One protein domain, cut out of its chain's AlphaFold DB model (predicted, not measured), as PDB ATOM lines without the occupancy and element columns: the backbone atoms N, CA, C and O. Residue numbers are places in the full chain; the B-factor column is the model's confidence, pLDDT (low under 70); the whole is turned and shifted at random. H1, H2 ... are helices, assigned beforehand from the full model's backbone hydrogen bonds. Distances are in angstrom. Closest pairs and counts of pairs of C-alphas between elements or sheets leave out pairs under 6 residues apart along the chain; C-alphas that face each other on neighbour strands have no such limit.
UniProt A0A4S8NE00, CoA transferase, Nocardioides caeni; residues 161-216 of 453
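AT A GLANCE: This is residues 161 to 216 of the 453 residues of the protein "CoA transferase" of Nocardioides caeni (UniProt A0A4S8NE00). The long helix H3 and H4 make a V, with the short helix H2 between its arms, packed on H3, and the short H1 near the beginning of H3. The loop of residues 172 to 183 leads back from H2 to H3; residues 199 to 205 stick out. The 56 printed residues include four named helices, H1 to H4 in chain order, and no named strand: all helix. The whole is compact, radius of gyration of the C-alphas 10.9 A, spanning 30 by 21 by 16 A.

HOW THE PARTS SIT: H3, residues 184 to 198, touches H2, residues 167 to 171; their closest C-alphas, Val 171 and Trp 197, are 5.8 A apart. H4, residues 203 to 212, is close to H3 but not clearly touching, closest C-alphas Ser 198 and Val 206 at 6.6 A, with a steep tilt of 53 degrees, opposite ways. H4 is likewise close to H2 but not clearly touching, closest C-alphas Leu 170 and Ala 210 at 6.4 A. H1, residues 161 to 165, is apart from H4. In H1, H2, H3 and H4 every O i to N i+4 pair is within hydrogen-bond range.

IN THESE COORDINATES: H3 measures 21.1 A from C-alpha 184 at (-2.148, -38.905, -48.060), and H4 14.2 A to C-alpha 212 at (-27.791, -36.505, -44.849).

THE WHOLE: The printed part has no cut. The link from H2 to H3 is long; residues 177 to 182 have pLDDT under 70.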
ATOM      1  N   GLU A 161     -13.465 -38.758 -54.190       82.69
ATOM      2  CA  GLU A 161     -12.837 -37.458 -53.895       82.69
ATOM      3  C   GLU A 161     -13.839 -36.493 -53.238       82.69
ATOM      4  O   GLU A 161     -13.625 -36.026 -52.125       82.69
ATOM      5  N   SER A 162     -15.029 -36.356 -53.837       87.88
ATOM      6  CA  SER A 162     -16.146 -35.592 -53.248       87.88
ATOM      7  C   SER A 162     -16.610 -36.067 -51.860       87.88
ATOM      8  O   SER A 162     -17.302 -35.319 -51.182       87.88
ATOM      9  N   ASP A 163     -16.278 -37.289 -51.420       92.00
ATOM     10  CA  ASP A 163     -16.578 -37.713 -50.043       92.00
ATOM     11  C   ASP A 163     -15.606 -37.078 -49.056       92.00
ATOM     12  O   ASP A 163     -16.011 -36.628 -47.987       92.00
ATOM     13  N   VAL A 164     -14.328 -37.005 -49.435       89.06
ATOM     14  CA  VAL A 164     -13.296 -36.342 -48.639       89.06
ATOM     15  C   VAL A 164     -13.641 -34.860 -48.507       89.06
ATOM     16  O   VAL A 164     -13.675 -34.351 -47.391       89.06
ATOM     17  N   GLU A 165     -14.024 -34.186 -49.594       89.75
ATOM     18  CA  GLU A 165     -14.443 -32.770 -49.593       89.75
ATOM     19  C   GLU A 165     -15.602 -32.455 -48.628       89.75
ATOM     20  O   GLU A 165     -15.736 -31.322 -48.164       89.75
ATOM     21  N   LEU A 166     -16.441 -33.443 -48.301       93.75
ATOM     22  CA  LEU A 166     -17.581 -33.282 -47.396       93.75
ATOM     23  C   LEU A 166     -17.222 -33.462 -45.914       93.75
ATOM     24  O   LEU A 166     -18.060 -33.175 -45.056       93.75
ATOM     25  N   VAL A 167     -16.001 -33.896 -45.582       94.88
ATOM     26  CA  VAL A 167     -15.575 -34.107 -44.188       94.88
ATOM     27  C   VAL A 167     -15.687 -32.837 -43.327       94.88
ATOM     28  O   VAL A 167     -16.277 -32.944 -42.254       94.88
ATOM     29  N   PRO A 168     -15.258 -31.634 -43.760       94.62
ATOM     30  CA  PRO A 168     -15.464 -30.399 -42.992       94.62
ATOM     31  C   PRO A 168     -16.935 -30.149 -42.628       94.62
ATOM     32  O   PRO A 168     -17.260 -29.756 -41.506       94.62
ATOM     33  N   ALA A 169     -17.853 -30.440 -43.559       95.94
ATOM     34  CA  ALA A 169     -19.289 -30.322 -43.321       95.94
ATOM     35  C   ALA A 169     -19.802 -31.393 -42.344       95.94
ATOM     36  O   ALA A 169     -20.682 -31.109 -41.527       95.94
ATOM     37  N   LEU A 170     -19.249 -32.609 -42.397       97.25
ATOM     38  CA  LEU A 170     -19.549 -33.679 -41.447       97.25
ATOM     39  C   LEU A 170     -19.125 -33.292 -40.028       97.25
ATOM     40  O   LEU A 170     -19.954 -33.371 -39.129       97.25
ATOM     41  N   VAL A 171     -17.886 -32.831 -39.841       96.62
ATOM     42  CA  VAL A 171     -17.315 -32.569 -38.507       96.62
ATOM     43  C   VAL A 171     -17.618 -31.176 -37.948       96.62
ATOM     44  O   VAL A 171     -17.258 -30.883 -36.811       96.62
ATOM     45  N   GLU A 172     -18.294 -30.323 -38.725       94.50
ATOM     46  CA  GLU A 172     -18.662 -28.950 -38.342       94.50
ATOM     47  C   GLU A 172     -17.450 -28.062 -38.031       94.50
ATOM     48  O   GLU A 172     -17.503 -27.186 -37.167       94.50
ATOM     49  N   ALA A 173     -16.346 -28.287 -38.744       91.62
ATOM     50  CA  ALA A 173     -15.103 -27.560 -38.545       91.62
ATOM     51  C   ALA A 173     -14.402 -27.289 -39.877       91.62
ATOM     52  O   ALA A 173     -14.486 -28.080 -40.816       91.62
ATOM     53  N   GLU A 174     -13.685 -26.171 -39.944       86.94
ATOM     54  CA  GLU A 174     -12.758 -25.910 -41.041       86.94
ATOM     55  C   GLU A 174     -11.511 -26.785 -40.884       86.94
ATOM     56  O   GLU A 174     -10.939 -26.872 -39.796       86.94
ATOM     57  N   LEU A 175     -11.077 -27.400 -41.983       84.94
ATOM     58  CA  LEU A 175      -9.824 -28.147 -42.075       84.94
ATOM     59  C   LEU A 175      -8.899 -27.387 -43.044       84.94
ATOM     60  O   LEU A 175      -9.114 -27.431 -44.258       84.94
ATOM     61  N   PRO A 176      -7.931 -26.593 -42.545       70.25
ATOM     62  CA  PRO A 176      -7.041 -25.810 -43.399       70.25
ATOM     63  C   PRO A 176      -6.220 -26.725 -44.315       70.25
ATOM     64  O   PRO A 176      -5.617 -27.670 -43.836       70.25
ATOM     65  N   GLY A 177      -6.173 -26.440 -45.619       67.94
ATOM     66  CA  GLY A 177      -5.472 -27.293 -46.595       67.94
ATOM     67  C   GLY A 177      -6.338 -28.401 -47.206       67.94
ATOM     68  O   GLY A 177      -5.967 -28.953 -48.235       67.94
ATOM     69  N   HIS A 178      -7.542 -28.626 -46.670       66.25
ATOM     70  CA  HIS A 178      -8.517 -29.611 -47.146       66.25
ATOM     71  C   HIS A 178      -9.249 -29.140 -48.415       66.25
ATOM     72  O   HIS A 178     -10.463 -28.946 -48.435       66.25
ATOM     73  N   ALA A 179      -8.499 -28.882 -49.486       59.78
ATOM     74  CA  ALA A 179      -9.013 -28.400 -50.771       59.78
ATOM     75  C   ALA A 179      -9.302 -29.548 -51.760       59.78
ATOM     76  O   ALA A 179      -9.101 -29.386 -52.961       59.78
ATOM     77  N   GLY A 180      -9.737 -30.708 -51.254       56.09
ATOM     78  CA  GLY A 180     -10.049 -31.882 -52.079       56.09
ATOM     79  C   GLY A 180      -8.823 -32.614 -52.635       56.09
ATOM     80  O   GLY A 180      -8.952 -33.411 -53.555       56.09
ATOM     81  N   THR A 181      -7.622 -32.372 -52.104       59.28
ATOM     82  CA  THR A 181      -6.410 -33.056 -52.566       59.28
ATOM     83  C   THR A 181      -6.388 -34.518 -52.104       59.28
ATOM     84  O   THR A 181      -6.610 -34.825 -50.936       59.28
ATOM     85  N   GLU A 182      -6.069 -35.449 -53.012       64.19
ATOM     86  CA  GLU A 182      -5.824 -36.869 -52.681       64.19
ATOM     87  C   GLU A 182      -4.461 -37.106 -51.999       64.19
ATOM     88  O   GLU A 182      -3.960 -38.236 -51.959       64.19
ATOM     89  N   ASP A 183      -3.812 -36.057 -51.490       73.75
ATOM     90  CA  ASP A 183      -2.570 -36.257 -50.764       73.75
ATOM     91  C   ASP A 183      -2.843 -37.037 -49.465       73.75
ATOM     92  O   ASP A 183      -3.872 -36.896 -48.799       73.75
ATOM     93  N   ALA A 184      -1.936 -37.961 -49.152       71.00
ATOM     94  CA  ALA A 184      -2.148 -38.905 -48.060       71.00
ATOM     95  C   ALA A 184      -2.224 -38.210 -46.690       71.00
ATOM     96  O   ALA A 184      -2.851 -38.744 -45.781       71.00
ATOM     97  N   GLU A 185      -1.590 -37.047 -46.547       78.88
ATOM     98  CA  GLU A 185      -1.562 -36.272 -45.306       78.88
ATOM     99  C   GLU A 185      -2.940 -35.660 -45.024       78.88
ATOM    100  O   GLU A 185      -3.521 -35.944 -43.979       78.88
ATOM    101  N   THR A 186      -3.531 -34.972 -46.002       78.62
ATOM    102  CA  THR A 186      -4.884 -34.394 -45.941       78.62
ATOM    103  C   THR A 186      -5.938 -35.465 -45.669       78.62
ATOM    104  O   THR A 186      -6.852 -35.266 -44.869       78.62
ATOM    105  N   VAL A 187      -5.813 -36.646 -46.287       82.00
ATOM    106  CA  VAL A 187      -6.742 -37.759 -46.033       82.00
ATOM    107  C   VAL A 187      -6.640 -38.265 -44.590       82.00
ATOM    108  O   VAL A 187      -7.673 -38.537 -43.976       82.00
ATOM    109  N   GLU A 188      -5.440 -38.403 -44.024       87.12
ATOM    110  CA  GLU A 188      -5.294 -38.815 -42.620       87.12
ATOM    111  C   GLU A 188      -5.750 -37.728 -41.637       87.12
ATOM    112  O   GLU A 188      -6.377 -38.055 -40.628       87.12
ATOM    113  N   GLU A 189      -5.518 -36.449 -41.936       88.00
ATOM    114  CA  GLU A 189      -6.056 -35.332 -41.150       88.00
ATOM    115  C   GLU A 189      -7.589 -35.349 -41.119       88.00
ATOM    116  O   GLU A 189      -8.201 -35.183 -40.059       88.00
ATOM    117  N   ALA A 190      -8.221 -35.635 -42.260       90.06
ATOM    118  CA  ALA A 190      -9.664 -35.793 -42.359       90.06
ATOM    119  C   ALA A 190     -10.178 -36.930 -41.461       90.06
ATOM    120  O   ALA A 190     -11.162 -36.760 -40.741       90.06
ATOM    121  N   TRP A 191      -9.496 -38.080 -41.458       92.25
ATOM    122  CA  TRP A 191      -9.843 -39.198 -40.579       92.25
ATOM    123  C   TRP A 191      -9.671 -38.855 -39.100       92.25
ATOM    124  O   TRP A 191     -10.571 -39.143 -38.309       92.25
ATOM    125  N   ALA A 192      -8.576 -38.190 -38.728       92.50
ATOM    126  CA  ALA A 192      -8.345 -37.751 -37.354       92.50
ATOM    127  C   ALA A 192      -9.449 -36.794 -36.869       92.50
ATOM    128  O   ALA A 192      -9.946 -36.929 -35.747       92.50
ATOM    129  N   ALA A 193      -9.891 -35.870 -37.730       94.19
ATOM    130  CA  ALA A 193     -10.999 -34.969 -37.429       94.19
ATOM    131  C   ALA A 193     -12.322 -35.725 -37.223       94.19
ATOM    132  O   ALA A 193     -13.059 -35.435 -36.279       94.19
ATOM    133  N   VAL A 194     -12.615 -36.721 -38.069       96.69
ATOM    134  CA  VAL A 194     -13.809 -37.570 -37.941       96.69
ATOM    135  C   VAL A 194     -13.794 -38.359 -36.632       96.69
ATOM    136  O   VAL A 194     -14.803 -38.376 -35.928       96.69
ATOM    137  N   GLU A 195     -12.667 -38.979 -36.277       95.25
ATOM    138  CA  GLU A 195     -12.517 -39.733 -35.025       95.25
ATOM    139  C   GLU A 195     -12.735 -38.837 -33.799       95.25
ATOM    140  O   GLU A 195     -13.522 -39.176 -32.910       95.25
ATOM    141  N   GLN A 196     -12.101 -37.661 -33.774       95.75
ATOM    142  CA  GLN A 196     -12.255 -36.702 -32.682       95.75
ATOM    143  C   GLN A 196     -13.699 -36.199 -32.558       95.75
ATOM    144  O   GLN A 196     -14.235 -36.107 -31.451       95.75
ATOM    145  N   TRP A 197     -14.335 -35.870 -33.683       97.00
ATOM    146  CA  TRP A 197     -15.713 -35.388 -33.716       97.00
ATOM    147  C   TRP A 197     -16.713 -36.467 -33.273       97.00
ATOM    148  O   TRP A 197     -17.645 -36.179 -32.514       97.00
ATOM    149  N   SER A 198     -16.496 -37.712 -33.695       97.62
ATOM    150  CA  SER A 198     -17.369 -38.849 -33.407       97.62
ATOM    151  C   SER A 198     -17.321 -39.295 -31.940       97.62
ATOM    152  O   SER A 198     -18.346 -39.682 -31.382       97.62
ATOM    153  N   ALA A 199     -16.165 -39.195 -31.275       94.94
ATOM    154  CA  ALA A 199     -15.943 -39.746 -29.932       94.94
ATOM    155  C   ALA A 199     -16.955 -39.288 -28.856       94.94
ATOM    156  O   ALA A 199     -17.212 -40.014 -27.897       94.94
ATOM    157  N   GLY A 200     -17.528 -38.089 -28.997       95.19
ATOM    158  CA  GLY A 200     -18.506 -37.529 -28.057       95.19
ATOM    159  C   GLY A 200     -19.975 -37.701 -28.452       95.19
ATOM    160  O   GLY A 200     -20.833 -37.157 -27.759       95.19
ATOM    161  N   ARG A 201     -20.278 -38.385 -29.562       98.25
ATOM    162  CA  ARG A 201     -21.617 -38.422 -30.173       98.25
ATOM    163  C   ARG A 201     -22.161 -39.845 -30.295       98.25
ATOM    164  O   ARG A 201     -21.374 -40.755 -30.550       98.25
ATOM    165  N   PRO A 202     -23.477 -40.067 -30.130       98.50
ATOM    166  CA  PRO A 202     -24.083 -41.375 -30.360       98.50
ATOM    167  C   PRO A 202     -23.933 -41.838 -31.813       98.50
ATOM    168  O   PRO A 202     -24.027 -41.031 -32.740       98.50
ATOM    169  N   VAL A 203     -23.803 -43.151 -32.021       98.44
ATOM    170  CA  VAL A 203     -23.724 -43.787 -33.349       98.44
ATOM    171  C   VAL A 203     -24.882 -43.350 -34.253       98.44
ATOM    172  O   VAL A 203     -24.675 -43.054 -35.429       98.44
ATOM    173  N   ALA A 204     -26.100 -43.272 -33.710       98.12
ATOM    174  CA  ALA A 204     -27.275 -42.867 -34.477       98.12
ATOM    175  C   ALA A 204     -27.142 -41.443 -35.054       98.12
ATOM    176  O   ALA A 204     -27.483 -41.227 -36.213       98.12
ATOM    177  N   GLU A 205     -26.596 -40.502 -34.277       98.19
ATOM    178  CA  GLU A 205     -26.419 -39.102 -34.687       98.19
ATOM    179  C   GLU A 205     -25.366 -38.978 -35.795       98.19
ATOM    180  O   GLU A 205     -25.599 -38.326 -36.817       98.19
ATOM    181  N   VAL A 206     -24.212 -39.631 -35.623       98.31
ATOM    182  CA  VAL A 206     -23.113 -39.536 -36.596       98.31
ATOM    183  C   VAL A 206     -23.475 -40.196 -37.930       98.31
ATOM    184  O   VAL A 206     -23.186 -39.634 -38.989       98.31
ATOM    185  N   VAL A 207     -24.180 -41.335 -37.894       98.38
ATOM    186  CA  VAL A 207     -24.665 -42.024 -39.100       98.38
ATOM    187  C   VAL A 207     -25.747 -41.206 -39.796       98.38
ATOM    188  O   VAL A 207     -25.663 -41.018 -41.010       98.38
ATOM    189  N   GLU A 208     -26.736 -40.683 -39.062       97.69
ATOM    190  CA  GLU A 208     -27.790 -39.836 -39.635       97.69
ATOM    191  C   GLU A 208     -27.187 -38.635 -40.369       97.69
ATOM    192  O   GLU A 208     -27.523 -38.376 -41.528       97.69
ATOM    193  N   ARG A 209     -26.225 -37.947 -39.743       97.88
ATOM    194  CA  ARG A 209     -25.554 -36.796 -40.349       97.88
ATOM    195  C   ARG A 209     -24.764 -37.165 -41.604       97.88
ATOM    196  O   ARG A 209     -24.886 -36.479 -42.619       97.88
ATOM    197  N   ALA A 210     -23.972 -38.236 -41.560       98.00
ATOM    198  CA  ALA A 210     -23.223 -38.700 -42.726       98.00
ATOM    199  C   ALA A 210     -24.166 -39.031 -43.899       98.00
ATOM    200  O   ALA A 210     -23.951 -38.573 -45.024       98.00
ATOM    201  N   VAL A 211     -25.270 -39.731 -43.622       96.88
ATOM    202  CA  VAL A 211     -26.289 -40.063 -44.624       96.88
ATOM    203  C   VAL A 211     -26.945 -38.806 -45.206       96.88
ATOM    204  O   VAL A 211     -27.126 -38.734 -46.423       96.88
ATOM    205  N   LEU A 212     -27.248 -37.791 -44.385       96.19
ATOM    206  CA  LEU A 212     -27.791 -36.505 -44.849       96.19
ATOM    207  C   LEU A 212     -26.848 -35.776 -45.818       96.19
ATOM    208  O   LEU A 212     -27.314 -35.145 -46.767       96.19
ATOM    209  N   LEU A 213     -25.534 -35.900 -45.619       96.50
ATOM    210  CA  LEU A 213     -24.511 -35.344 -46.513       96.50
ATOM    211  C   LEU A 213     -24.282 -36.193 -47.776       96.50
ATOM    212  O   LEU A 213     -23.537 -35.791 -48.665       96.50
ATOM    213  N   GLY A 214     -24.924 -37.360 -47.894       95.00
ATOM    214  CA  GLY A 214     -24.703 -38.293 -49.002       95.00
ATOM    215  C   GLY A 214     -23.378 -39.059 -48.906       95.00
ATOM    216  O   GLY A 214     -22.905 -39.607 -49.917       95.00
ATOM    217  N   LEU A 215     -22.793 -39.100 -47.705       97.06
ATOM    218  CA  LEU A 215     -21.664 -39.957 -47.375       97.06
ATOM    219  C   LEU A 215     -22.177 -41.383 -47.106       97.06
ATOM    220  O   LEU A 215     -23.189 -41.548 -46.419       97.06
ATOM    221  N   PRO A 216     -21.521 -42.426 -47.641       97.06
ATOM    222  CA  PRO A 216     -21.843 -43.805 -47.314       97.06
ATOM    223  C   PRO A 216     -21.323 -44.098 -45.906       97.06
ATOM    224  O   PRO A 216     -20.133 -43.965 -45.615       97.06
TER     225      PRO A 216